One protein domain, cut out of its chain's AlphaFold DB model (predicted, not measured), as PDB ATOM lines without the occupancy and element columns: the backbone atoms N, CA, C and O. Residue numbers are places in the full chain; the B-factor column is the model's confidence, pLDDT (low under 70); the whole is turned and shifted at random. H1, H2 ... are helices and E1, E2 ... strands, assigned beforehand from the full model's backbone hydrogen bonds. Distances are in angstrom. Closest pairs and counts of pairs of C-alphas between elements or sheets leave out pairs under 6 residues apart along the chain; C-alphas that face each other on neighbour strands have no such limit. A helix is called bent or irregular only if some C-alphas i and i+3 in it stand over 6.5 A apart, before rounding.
ATOM      1  N   ILE A   2       3.385  18.653 -21.308       88.12
ATOM      2  CA  ILE A   2       4.775  18.540 -20.815       88.12
ATOM      3  C   ILE A   2       4.857  18.276 -19.307       88.12
ATOM      4  O   ILE A   2       5.553  17.359 -18.894       88.12
ATOM      5  N   ASN A   3       4.086  19.005 -18.494       92.69
ATOM      6  CA  ASN A   3       4.071  18.787 -17.045       92.69
ATOM      7  C   ASN A   3       3.713  17.338 -16.656       92.69
ATOM      8  O   ASN A   3       4.298  16.792 -15.731       92.69
ATOM      9  N   TRP A   4       2.803  16.687 -17.384       93.44
ATOM     10  CA  TRP A   4       2.437  15.299 -17.097       93.44
ATOM     11  C   TRP A   4       3.576  14.345 -17.436       93.44
ATOM     12  O   TRP A   4       3.821  13.412 -16.685       93.44
ATOM     13  N   VAL A   5       4.301  14.597 -18.525       91.50
ATOM     14  CA  VAL A   5       5.496  13.818 -18.862       91.50
ATOM     15  C   VAL A   5       6.572  14.015 -17.794       91.50
ATOM     16  O   VAL A   5       7.063  13.034 -17.245       91.50
ATOM     17  N   GLN A   6       6.855  15.261 -17.405       92.31
ATOM     18  CA  GLN A   6       7.796  15.578 -16.323       92.31
ATOM     19  C   GLN A   6       7.444  14.866 -15.012       92.31
ATOM     20  O   GLN A   6       8.300  14.242 -14.399       92.31
ATOM     21  N   THR A   7       6.187  14.938 -14.575       93.25
ATOM     22  CA  THR A   7       5.787  14.432 -13.257       93.25
ATOM     23  C   THR A   7       5.476  12.939 -13.248       93.25
ATOM     24  O   THR A   7       5.807  12.273 -12.276       93.25
ATOM     25  N   LEU A   8       4.831  12.396 -14.284       93.25
ATOM     26  CA  LEU A   8       4.393  10.994 -14.301       93.25
ATOM     27  C   LEU A   8       5.433  10.069 -14.928       93.25
ATOM     28  O   LEU A   8       5.680   8.990 -14.399       93.25
ATOM     29  N   VAL A   9       6.025  10.473 -16.054       92.44
ATOM     30  CA  VAL A   9       6.955   9.617 -16.804       92.44
ATOM     31  C   VAL A   9       8.361   9.723 -16.226       92.44
ATOM     32  O   VAL A   9       8.989   8.706 -15.942       92.44
ATOM     33  N   PHE A  10       8.828  10.952 -16.005       93.12
ATOM     34  CA  PHE A  10      10.143  11.234 -15.429       93.12
ATOM     35  C   PHE A  10      10.120  11.335 -13.899       93.12
ATOM     36  O   PHE A  10      11.159  11.544 -13.297       93.12
ATOM     37  N   TRP A  11       8.961  11.178 -13.246       92.25
ATOM     38  CA  TRP A  11       8.837  11.214 -11.777       92.25
ATOM     39  C   TRP A  11       9.365  12.501 -11.116       92.25
ATOM     40  O   TRP A  11       9.687  12.506  -9.933       92.25
ATOM     41  N   GLY A  12       9.433  13.607 -11.862       89.19
ATOM     42  CA  GLY A  12      10.037  14.864 -11.414       89.19
ATOM     43  C   GLY A  12      11.568  14.907 -11.505       89.19
ATOM     44  O   GLY A  12      12.153  15.937 -11.178       89.19
ATOM     45  N   GLU A  13      12.205  13.837 -11.978       92.19
ATOM     46  CA  GLU A  13      13.642  13.756 -12.226       92.19
ATOM     47  C   GLU A  13      14.016  14.352 -13.592       92.19
ATOM     48  O   GLU A  13      13.179  14.580 -14.471       92.19
ATOM     49  N   LYS A  14      15.315  14.605 -13.785       88.25
ATOM     50  CA  LYS A  14      15.843  15.095 -15.070       88.25
ATOM     51  C   LYS A  14      16.009  13.986 -16.103       88.25
ATOM     52  O   LYS A  14      15.860  14.234 -17.299       88.25
ATOM     53  N   THR A  15      16.338  12.789 -15.633       90.62
ATOM     54  CA  THR A  15      16.611  11.614 -16.455       90.62
ATOM     55  C   THR A  15      15.498  10.587 -16.298       90.62
ATOM     56  O   THR A  15      14.849  10.483 -15.260       90.62
ATOM     57  N   GLY A  16      15.250   9.834 -17.358       90.62
ATOM     58  CA  GLY A  16      14.195   8.835 -17.415       90.62
ATOM     59  C   GLY A  16      14.195   8.147 -18.768       90.62
ATOM     60  O   GLY A  16      15.178   8.208 -19.500       90.62
ATOM     61  N   GLU A  17      13.096   7.491 -19.110       91.44
ATOM     62  CA  GLU A  17      12.902   6.945 -20.448       91.44
ATOM     63  C   GLU A  17      11.458   7.196 -20.876       91.44
ATOM     64  O   GLU A  17      10.513   6.718 -20.243       91.44
ATOM     65  N   PHE A  18      11.286   7.950 -21.958       93.56
ATOM     66  CA  PHE A  18       9.996   8.158 -22.593       93.56
ATOM     67  C   PHE A  18      10.083   7.810 -24.072       93.56
ATOM     68  O   PHE A  18      10.829   8.431 -24.829       93.56
ATOM     69  N   LYS A  19       9.315   6.797 -24.473       92.56
ATOM     70  CA  LYS A  19       9.263   6.291 -25.843       92.56
ATOM     71  C   LYS A  19       7.996   6.795 -26.514       92.56
ATOM     72  O   LYS A  19       6.906   6.634 -25.972       92.56
ATOM     73  N   ILE A  20       8.148   7.388 -27.689       90.75
ATOM     74  CA  ILE A  20       7.044   7.827 -28.537       90.75
ATOM     75  C   ILE A  20       7.123   7.010 -29.817       90.75
ATOM     76  O   ILE A  20       8.049   7.190 -30.610       90.75
ATOM     77  N   SER A  21       6.162   6.107 -30.004       83.88
ATOM     78  CA  SER A  21       6.053   5.343 -31.246       83.88
ATOM     79  C   SER A  21       5.300   6.171 -32.279       83.88
ATOM     80  O   SER A  21       4.162   6.580 -32.035       83.88
ATOM     81  N   ARG A  22       5.916   6.439 -33.433       83.62
ATOM     82  CA  ARG A  22       5.247   7.135 -34.542       83.62
ATOM     83  C   ARG A  22       5.568   6.452 -35.869       83.62
ATOM     84  O   ARG A  22       6.682   5.966 -36.052       83.62
ATOM     85  N   PRO A  23       4.620   6.427 -36.824       77.94
ATOM     86  CA  PRO A  23       4.851   5.814 -38.128       77.94
ATOM     87  C   PRO A  23       6.121   6.356 -38.799       77.94
ATOM     88  O   PRO A  23       6.357   7.563 -38.765       77.94
ATOM     89  N   GLU A  24       6.888   5.501 -39.484       78.62
ATOM     90  CA  GLU A  24       8.155   5.886 -40.138       78.62
ATOM     91  C   GLU A  24       8.015   7.108 -41.059       78.62
ATOM     92  O   GLU A  24       8.876   7.985 -41.073       78.62
ATOM     93  N   LYS A  25       6.872   7.234 -41.749       75.19
ATOM     94  CA  LYS A  25       6.538   8.385 -42.608       75.19
ATOM     95  C   LYS A  25       6.502   9.743 -41.888       75.19
ATOM     96  O   LYS A  25       6.483  10.770 -42.558       75.19
ATOM     97  N   PHE A  26       6.462   9.753 -40.557       73.44
ATOM     98  CA  PHE A  26       6.463  10.949 -39.712       73.44
ATOM     99  C   PHE A  26       7.755  11.103 -38.898       73.44
ATOM    100  O   PHE A  26       7.790  11.904 -37.971       73.44
ATOM    101  N   GLY A  27       8.817  10.368 -39.247       70.94
ATOM    102  CA  GLY A  27      10.141  10.502 -38.634       70.94
ATOM    103  C   GLY A  27      10.500   9.411 -37.622       70.94
ATOM    104  O   GLY A  27      11.465   9.598 -36.887       70.94
ATOM    105  N   GLY A  28       9.736   8.310 -37.581       81.69
ATOM    106  CA  GLY A  28      10.064   7.088 -36.831       81.69
ATOM    107  C   GLY A  28      10.067   7.233 -35.308       81.69
ATOM    108  O   GLY A  28       9.905   8.331 -34.775       81.69
ATOM    109  N   ASP A  29      10.224   6.114 -34.605       87.88
ATOM    110  CA  ASP A  29      10.174   6.072 -33.142       87.88
ATOM    111  C   ASP A  29      11.224   6.990 -32.503       87.88
ATOM    112  O   ASP A  29      12.383   7.038 -32.919       87.88
ATOM    113  N   MET A  30      10.815   7.707 -31.457       88.12
ATOM    114  CA  MET A  30      11.679   8.612 -30.701       88.12
ATOM    115  C   MET A  30      11.801   8.148 -29.256       88.12
ATOM    116  O   MET A  30      10.821   7.737 -28.630       88.12
ATOM    117  N   VAL A  31      13.012   8.251 -28.709       92.00
ATOM    118  CA  VAL A  31      13.300   7.919 -27.313       92.00
ATOM    119  C   VAL A  31      13.954   9.114 -26.640       92.00
ATOM    120  O   VAL A  31      15.036   9.546 -27.028       92.00
ATOM    121  N   TYR A  32      13.300   9.617 -25.600       93.12
ATOM    122  CA  TYR A  32      13.795  10.700 -24.766       93.12
ATOM    123  C   TYR A  32      14.324  10.144 -23.451       93.12
ATOM    124  O   TYR A  32      13.575   9.550 -22.675       93.12
ATOM    125  N   THR A  33      15.611  10.364 -23.190       93.50
ATOM    126  CA  THR A  33      16.261   9.985 -21.925       93.50
ATOM    127  C   THR A  33      16.324  11.127 -20.916       93.50
ATOM    128  O   THR A  33      16.557  10.914 -19.729       93.50
ATOM    129  N   GLU A  34      16.124  12.355 -21.388       94.19
ATOM    130  CA  GLU A  34      16.221  13.583 -20.608       94.19
ATOM    131  C   GLU A  34      15.021  14.468 -20.914       94.19
ATOM    132  O   GLU A  34      14.658  14.671 -22.078       94.19
ATOM    133  N   VAL A  35      14.410  15.018 -19.869       92.88
ATOM    134  CA  VAL A  35      13.197  15.818 -20.034       92.88
ATOM    135  C   VAL A  35      13.472  17.183 -20.663       92.88
ATOM    136  O   VAL A  35      12.617  17.718 -21.367       92.88
ATOM    137  N   ASP A  36      14.678  17.720 -20.468       93.25
ATOM    138  CA  ASP A  36      15.094  18.998 -21.047       93.25
ATOM    139  C   ASP A  36      15.156  18.918 -22.582       93.25
ATOM    140  O   ASP A  36      14.627  19.809 -23.248       93.25
ATOM    141  N   LYS A  37      15.662  17.805 -23.139       93.06
ATOM    142  CA  LYS A  37      15.639  17.547 -24.592       93.06
ATOM    143  C   LYS A  37      14.221  17.474 -25.143       93.06
ATOM    144  O   LYS A  37      13.919  18.084 -26.157       93.06
ATOM    145  N   LEU A  38      13.315  16.793 -24.441       92.44
ATOM    146  CA  LEU A  38      11.909  16.735 -24.852       92.44
ATOM    147  C   LEU A  38      11.269  18.129 -24.907       92.44
ATOM    148  O   LEU A  38      10.456  18.416 -25.785       92.44
ATOM    149  N   ILE A  39      11.606  18.999 -23.953       91.81
ATOM    150  CA  ILE A  39      11.104  20.376 -23.907       91.81
ATOM    151  C   ILE A  39      11.700  21.214 -25.037       91.81
ATOM    152  O   ILE A  39      10.992  22.051 -25.599       91.81
ATOM    153  N   GLU A  40      12.979  21.020 -25.344       94.06
ATOM    154  CA  GLU A  40      13.665  21.679 -26.453       94.06
ATOM    155  C   GLU A  40      13.041  21.295 -27.798       94.06
ATOM    156  O   GLU A  40      12.560  22.184 -28.501       94.06
ATOM    157  N   ASP A  41      12.902  20.000 -28.084       92.19
ATOM    158  CA  ASP A  41      12.305  19.483 -29.323       92.19
ATOM    159  C   ASP A  41      10.843  19.918 -29.489       92.19
ATOM    160  O   ASP A  41      10.369  20.208 -30.591       92.19
ATOM    161  N   TYR A  42      10.098  20.006 -28.384       91.38
ATOM    162  CA  TYR A  42       8.730  20.523 -28.411       91.38
ATOM    163  C   TYR A  42       8.682  22.023 -28.735       91.38
ATOM    164  O   TYR A  42       7.747  22.489 -29.387       91.38
ATOM    165  N   LYS A  43       9.665  22.804 -28.268       92.06
ATOM    166  CA  LYS A  43       9.756  24.246 -28.545       92.06
ATOM    167  C   LYS A  43      10.258  24.531 -29.958       92.06
ATOM    168  O   LYS A  43       9.790  25.496 -30.558       92.06
ATOM    169  N   SER A  44      11.195  23.731 -30.465       93.00
ATOM    170  CA  SER A  44      11.723  23.844 -31.829       93.00
ATOM    171  C   SER A  44      10.722  23.359 -32.883       93.00
ATOM    172  O   SER A  44      10.795  23.781 -34.035       93.00
ATOM    173  N   GLY A  45       9.751  22.532 -32.480       88.75
ATOM    174  CA  GLY A  45       8.724  21.969 -33.356       88.75
ATOM    175  C   GLY A  45       9.117  20.632 -33.986       88.75
ATOM    176  O   GLY A  45       8.366  20.116 -34.810       88.75
ATOM    177  N   GLU A  46      10.256  20.056 -33.592       88.50
ATOM    178  CA  GLU A  46      10.664  18.703 -33.986       88.50
ATOM    179  C   GLU A  46       9.744  17.632 -33.379       88.50
ATOM    180  O   GLU A  46       9.429  16.628 -34.027       88.50
ATOM    181  N   LEU A  47       9.245  17.884 -32.162       88.50
ATOM    182  CA  LEU A  47       8.226  17.071 -31.508       88.50
ATOM    183  C   LEU A  47       6.842  17.714 -31.646       88.50
ATOM    184  O   LEU A  47       6.517  18.703 -30.982       88.50
ATOM    185  N   PHE A  48       5.976  17.105 -32.457       89.31
ATOM    186  CA  PHE A  48       4.619  17.608 -32.643       89.31
ATOM    187  C   PHE A  48       3.741  17.376 -31.401       89.31
ATOM    188  O   PHE A  48       3.804  16.320 -30.761       89.31
ATOM    189  N   PRO A  49       2.813  18.302 -31.084       90.94
ATOM    190  CA  PRO A  49       1.901  18.137 -29.953       90.94
ATOM    191  C   PRO A  49       1.022  16.886 -30.015       90.94
ATOM    192  O   PRO A  49       0.592  16.395 -28.970       90.94
ATOM    193  N   LEU A  50       0.722  16.388 -31.217       90.31
ATOM    194  CA  LEU A  50      -0.049  15.161 -31.401       90.31
ATOM    195  C   LEU A  50       0.776  13.921 -31.034       90.31
ATOM    196  O   LEU A  50       0.271  13.064 -30.316       90.31
ATOM    197  N   ASP A  51       2.044  13.874 -31.440       90.12
ATOM    198  CA  ASP A  51       2.959  12.774 -31.119       90.12
ATOM    199  C   ASP A  51       3.172  12.676 -29.604       90.12
ATOM    200  O   ASP A  51       3.042  11.602 -29.019       90.12
ATOM    201  N   LEU A  52       3.369  13.821 -28.937       91.38
ATOM    202  CA  LEU A  52       3.459  13.888 -27.476       91.38
ATOM    203  C   LEU A  52       2.178  13.387 -26.789       91.38
ATOM    204  O   LEU A  52       2.244  12.727 -25.752       91.38
ATOM    205  N   LYS A  53       1.003  13.721 -27.340       91.81
ATOM    206  CA  LYS A  53      -0.295  13.261 -26.819       91.81
ATOM    207  C   LYS A  53      -0.460  11.760 -26.949       91.81
ATOM    208  O   LYS A  53      -0.832  11.128 -25.965       91.81
ATOM    209  N   ASN A  54      -0.172  11.219 -28.122       92.12
ATOM    210  CA  ASN A  54      -0.320   9.796 -28.387       92.12
ATOM    211  C   ASN A  54       0.685   8.988 -27.561       92.12
ATOM    212  O   ASN A  54       0.269   8.113 -26.814       92.12
ATOM    213  N   GLY A  55       1.963   9.379 -27.555       92.62
ATOM    214  CA  GLY A  55       2.983   8.704 -26.749       92.62
ATOM    215  C   GLY A  55       2.670   8.713 -25.249       92.62
ATOM    216  O   GLY A  55       2.833   7.700 -24.573       92.62
ATOM    217  N   LEU A  56       2.155   9.827 -24.708       93.88
ATOM    218  CA  LEU A  56       1.740   9.875 -23.301       93.88
ATOM    219  C   LEU A  56       0.501   9.004 -23.042       93.88
ATOM    220  O   LEU A  56       0.417   8.368 -21.993       93.88
ATOM    221  N   ALA A  57      -0.464   8.989 -23.964       94.12
ATOM    222  CA  ALA A  57      -1.650   8.148 -23.848       94.12
ATOM    223  C   ALA A  57      -1.274   6.662 -23.842       94.12
ATOM    224  O   ALA A  57      -1.719   5.941 -22.951       94.12
ATOM    225  N   ASP A  58      -0.407   6.233 -24.756       93.69
ATOM    226  CA  ASP A  58       0.078   4.855 -24.845       93.69
ATOM    227  C   ASP A  58       0.823   4.453 -23.568       93.69
ATOM    228  O   ASP A  58       0.498   3.439 -22.947       93.69
ATOM    229  N   TRP A  59       1.723   5.315 -23.081       94.44
ATOM    230  CA  TRP A  59       2.418   5.091 -21.813       94.44
ATOM    231  C   TRP A  59       1.447   4.946 -20.632       94.44
ATOM    232  O   TRP A  59       1.589   4.037 -19.812       94.44
ATOM    233  N   LEU A  60       0.421   5.804 -20.538       94.75
ATOM    234  CA  LEU A  60      -0.604   5.716 -19.490       94.75
ATOM    235  C   LEU A  60      -1.444   4.444 -19.618       94.75
ATOM    236  O   LEU A  60      -1.781   3.820 -18.608       94.75
ATOM    237  N   ILE A  61      -1.794   4.054 -20.845       95.12
ATOM    238  CA  ILE A  61      -2.535   2.828 -21.124       95.12
ATOM    239  C   ILE A  61      -1.737   1.642 -20.593       95.12
ATOM    240  O   ILE A  61      -2.291   0.873 -19.804       95.12
ATOM    241  N   GLU A  62      -0.463   1.513 -20.942       95.00
ATOM    242  CA  GLU A  62       0.383   0.420 -20.464       95.00
ATOM    243  C   GLU A  62       0.572   0.462 -18.948       95.00
ATOM    244  O   GLU A  62       0.324  -0.534 -18.260       95.00
ATOM    245  N   LYS A  63       0.923   1.628 -18.394       94.75
ATOM    246  CA  LYS A  63       1.210   1.775 -16.964       94.75
ATOM    247  C   LYS A  63       0.002   1.444 -16.087       94.75
ATOM    248  O   LYS A  63       0.163   0.852 -15.020       94.75
ATOM    249  N   LEU A  64      -1.205   1.796 -16.533       95.69
ATOM    250  CA  LEU A  64      -2.458   1.547 -15.814       95.69
ATOM    251  C   LEU A  64      -3.119   0.208 -16.178       95.69
ATOM    252  O   LEU A  64      -4.174  -0.114 -15.627       95.69
ATOM    253  N   ALA A  65      -2.531  -0.592 -17.073       96.69
ATOM    254  CA  ALA A  65      -3.088  -1.886 -17.466       96.69
ATOM    255  C   ALA A  65      -3.324  -2.849 -16.282       96.69
ATOM    256  O   ALA A  65      -4.398  -3.451 -16.243       96.69
ATOM    257  N   PRO A  66      -2.420  -2.973 -15.284       96.38
ATOM    258  CA  PRO A  66      -2.657  -3.845 -14.131       96.38
ATOM    259  C   PRO A  66      -3.871  -3.414 -13.303       96.38
ATOM    260  O   PRO A  66      -4.659  -4.253 -12.873       96.38
ATOM    261  N   ALA A  67      -4.059  -2.102 -13.129       94.62
ATOM    262  CA  ALA A  67      -5.213  -1.565 -12.422       94.62
ATOM    263  C   ALA A  67      -6.512  -1.855 -13.188       94.62
ATOM    264  O   ALA A  67      -7.471  -2.333 -12.589       94.62
ATOM    265  N   ARG A  68      -6.542  -1.643 -14.514       93.56
ATOM    266  CA  ARG A  68      -7.728  -1.965 -15.332       93.56
ATOM    267  C   ARG A  68      -8.105  -3.440 -15.230       93.56
ATOM    268  O   ARG A  68      -9.253  -3.733 -14.916       93.56
ATOM    269  N   LYS A  69      -7.129  -4.343 -15.372       95.31
ATOM    270  CA  LYS A  69      -7.350  -5.789 -15.209       95.31
ATOM    271  C   LYS A  69      -7.921  -6.134 -13.836       95.31
ATOM    272  O   LYS A  69      -8.887  -6.881 -13.751       95.31
ATOM    273  N   HIS A  70      -7.393  -5.533 -12.769       94.31
ATOM    274  CA  HIS A  70      -7.913  -5.745 -11.419       94.31
ATOM    275  C   HIS A  70      -9.406  -5.392 -11.304       94.31
ATOM    276  O   HIS A  70     -10.185  -6.187 -10.788       94.31
ATOM    277  N   PHE A  71      -9.826  -4.238 -11.830       93.88
ATOM    278  CA  PHE A  71     -11.234  -3.817 -11.803       93.88
ATOM    279  C   PHE A  71     -12.136  -4.568 -12.797       93.88
ATOM    280  O   PHE A  71     -13.359  -4.526 -12.656       93.88
ATOM    281  N   GLU A  72     -11.568  -5.236 -13.798       92.12
ATOM    282  CA  GLU A  72     -12.304  -6.070 -14.753       92.12
ATOM    283  C   GLU A  72     -12.538  -7.490 -14.215       92.12
ATOM    284  O   GLU A  72     -13.649  -8.013 -14.330       92.12
ATOM    285  N   GLU A  73     -11.515  -8.092 -13.601       93.44
ATOM    286  CA  GLU A  73     -11.501  -9.500 -13.186       93.44
ATOM    287  C   GLU A  73     -11.962  -9.709 -11.734       93.44
ATOM    288  O   GLU A  73     -12.618 -10.708 -11.427       93.44
ATOM    289  N   VAL A  74     -11.662  -8.779 -10.819       94.94
ATOM    290  CA  VAL A  74     -12.003  -8.926  -9.397       94.94
ATOM    291  C   VAL A  74     -13.403  -8.379  -9.138       94.94
ATOM    292  O   VAL A  74     -13.637  -7.171  -9.158       94.94
ATOM    293  N   LYS A  75     -14.343  -9.287  -8.847       91.75
ATOM    294  CA  LYS A  75     -15.761  -8.965  -8.626       91.75
ATOM    295  C   LYS A  75     -15.970  -7.850  -7.594       91.75
ATOM    296  O   LYS A  75     -16.687  -6.898  -7.880       91.75
ATOM    297  N   GLU A  76     -15.317  -7.939  -6.437       93.88
ATOM    298  CA  GLU A  76     -15.443  -6.936  -5.369       93.88
ATOM    299  C   GLU A  76     -14.939  -5.554  -5.814       93.88
ATOM    300  O   GLU A  76     -15.613  -4.543  -5.608       93.88
ATOM    301  N   ALA A  77     -13.794  -5.505  -6.503       91.44
ATOM    302  CA  ALA A  77     -13.247  -4.263  -7.043       91.44
ATOM    303  C   ALA A  77     -14.198  -3.637  -8.076       91.44
ATOM    304  O   ALA A  77     -14.461  -2.432  -8.040       91.44
ATOM    305  N   ARG A  78     -14.770  -4.459  -8.964       92.56
ATOM    306  CA  ARG A  78     -15.753  -4.029  -9.966       92.56
ATOM    307  C   ARG A  78     -17.023  -3.469  -9.328       92.56
ATOM    308  O   ARG A  78     -17.502  -2.414  -9.743       92.56
ATOM    309  N   GLU A  79     -17.570  -4.157  -8.329       93.75
ATOM    310  CA  GLU A  79     -18.758  -3.715  -7.590       93.75
ATOM    311  C   GLU A  79     -18.496  -2.397  -6.851       93.75
ATOM    312  O   GLU A  79     -19.311  -1.473  -6.927       93.75
ATOM    313  N   GLY A  80     -17.323  -2.262  -6.224       93.38
ATOM    314  CA  GLY A  80     -16.872  -1.012  -5.616       93.38
ATOM    315  C   GLY A  80     -16.820   0.144  -6.621       93.38
ATOM    316  O   GLY A  80     -17.331   1.232  -6.340       93.38
ATOM    317  N   LEU A  81     -16.282  -0.099  -7.821       91.50
ATOM    318  CA  LEU A  81     -16.211   0.899  -8.891       91.50
ATOM    319  C   LEU A  81     -17.604   1.325  -9.388       91.50
ATOM    320  O   LEU A  81     -17.837   2.515  -9.607       91.50
ATOM    321  N   ILE A  82     -18.541   0.384  -9.547       93.62
ATOM    322  CA  ILE A  82     -19.929   0.682  -9.944       93.62
ATOM    323  C   ILE A  82     -20.604   1.554  -8.883       93.62
ATOM    324  O   ILE A  82     -21.129   2.620  -9.207       93.62
ATOM    325  N   LYS A  83     -20.513   1.161  -7.610       94.81
ATOM    326  CA  LYS A  83     -21.091   1.921  -6.496       94.81
ATOM    327  C   LYS A  83     -20.514   3.335  -6.409       94.81
ATOM    328  O   LYS A  83     -21.252   4.294  -6.193       94.81
ATOM    329  N   MET A  84     -19.204   3.486  -6.611       93.44
ATOM    330  CA  MET A  84     -18.558   4.799  -6.652       93.44
ATOM    331  C   MET A  84     -19.117   5.672  -7.784       93.44
ATOM    332  O   MET A  84     -19.420   6.843  -7.555       93.44
ATOM    333  N   ARG A  85     -19.307   5.110  -8.986       92.06
ATOM    334  CA  ARG A  85     -19.904   5.831 -10.125       92.06
ATOM    335  C   ARG A  85     -21.333   6.282  -9.836       92.06
ATOM    336  O   ARG A  85     -21.672   7.421 -10.144       92.06
ATOM    337  N   GLU A  86     -22.144   5.437  -9.207       94.94
ATOM    338  CA  GLU A  86     -23.509   5.796  -8.806       94.94
ATOM    339  C   GLU A  86     -23.542   6.943  -7.792       94.94
ATOM    340  O   GLU A  86     -24.398   7.819  -7.884       94.94
ATOM    341  N   LEU A  87     -22.621   6.955  -6.824       95.06
ATOM    342  CA  LEU A  87     -22.526   8.031  -5.833       95.06
ATOM    343  C   LEU A  87     -22.119   9.363  -6.469       95.06
ATOM    344  O   LEU A  87     -22.648  10.403  -6.085       95.06
ATOM    345  N   LEU A  88     -21.204   9.333  -7.440       92.19
ATOM    346  CA  LEU A  88     -20.771  10.530  -8.161       92.19
ATOM    347  C   LEU A  88     -21.863  11.088  -9.080       92.19
ATOM    348  O   LEU A  88     -21.972  12.299  -9.197       92.19
ATOM    349  N   ALA A  89     -22.682  10.229  -9.693       90.19
ATOM    350  CA  ALA A  89     -23.774  10.641 -10.580       90.19
ATOM    351  C   ALA A  89     -25.013  11.187  -9.842       90.19
ATOM    352  O   ALA A  89     -25.894  11.769 -10.468       90.19
ATOM    353  N   LYS A  90     -25.109  10.960  -8.526       79.50
ATOM    354  CA  LYS A  90     -26.188  11.475  -7.664       79.50
ATOM    355  C   LYS A  90     -25.891  12.864  -7.082       79.50
ATOM    356  O   LYS A  90     -26.739  13.399  -6.371       79.50
ATOM    357  N   LYS A  91     -24.700  13.410  -7.334       55.31
ATOM    358  CA  LYS A  91     -24.325  14.798  -7.040       55.31
ATOM    359  C   LYS A  91     -24.509  15.664  -8.275       55.31
ATOM    360  O   LYS A  91     -24.824  16.854  -8.066       55.31
TER     361      LYS A  91
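This is residues 2 to 91 of the 91 residues of an uncharacterized protein of bioreactor metagenome (UniProt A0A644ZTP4). A small head and an arm: a two-stranded hairpin, E1 and E2, has the helices H1, H2 and H3 gathered round it, and H3 leads out of this head into H4. H5 turns off at the far end of H4, making a corner with it, and its residues 83 to 89 stick out with the last two residues. The printed part has 90 residues, with five named helices and two named strands in the order H1 E1 E2 H2 H3 H4 H5; the sheet order is E1 - E2, antiparallel, and the class is mostly helix. The whole is loose, with a radius of gyration of the C-alphas of 17.3 A, and elongated, spanning 47 by 27 by 24 A.

H1, residues 2 to 9, has 3 pairs of C-alphas within 8 A with E1, residues 15 to 20; the closest are those of Val 9 and Phe 18, 6.7 A apart. E1 and E2, residues 30 to 34, form a hairpin, antiparallel with 166 degrees between their directions; N 18 and O 32 are 2.9 A apart and N 32 and O 18 2.8 A, within hydrogen-bond range. H2, residues 35 to 44, is close to H1 but not clearly touching, the closest C-alphas being those of Gln 6 and Val 35, 6.6 A apart; they run opposite ways at a shallow tilt of 28 degrees. H3, residues 49 to 63, has 6 pairs of C-alphas within 8 A with E1, the closest being those of Ile 20 and Gly 55, 4.5 A apart. H1 and H3 are close but not clearly touching, with the C-alphas of Val 5 and Leu 56 the closest at 7.0 A; they run the same way at a shallow tilt of 20 degrees. H4, residues 65 to 73, and H3 meet only through their link. H5, residues 75 to 89, touches H4 only at the corner, with its residues 77 to 81 alone; the closest C-alphas are those of Phe 71 and Arg 78, 4.9 A apart, and the lines are about perpendicular at 83 degrees. H3 and H5 are apart. In each of the five helices every O i to N i+4 pair is within hydrogen-bond range.

H1 begins with C-alpha 2 at (4.775, 18.540, -20.815) and is 10.0 A long; it is neither bent nor irregular, but only just: C-alphas 6 and 9 are 6.0 A apart. E1 is 15.9 A long, E2 12.1 A, H2 14.3 A and H4 12.1 A. H3 measures 20.9 A, from C-alpha 49 at (1.901, 18.137, -29.953). H5 measures 21.3 A and ends with C-alpha 89 at (-23.774, 10.641, -10.580).

The two C-alphas farthest apart are those of Ser 44 and Glu 76, at 48.8 A. The printed part has no cut, and no link is long; E1 to E2, with 9 residues between them, is short and the others are tight. The mean pLDDT of the printed part is 90.7, and residue 91, the chain's last, is under 70.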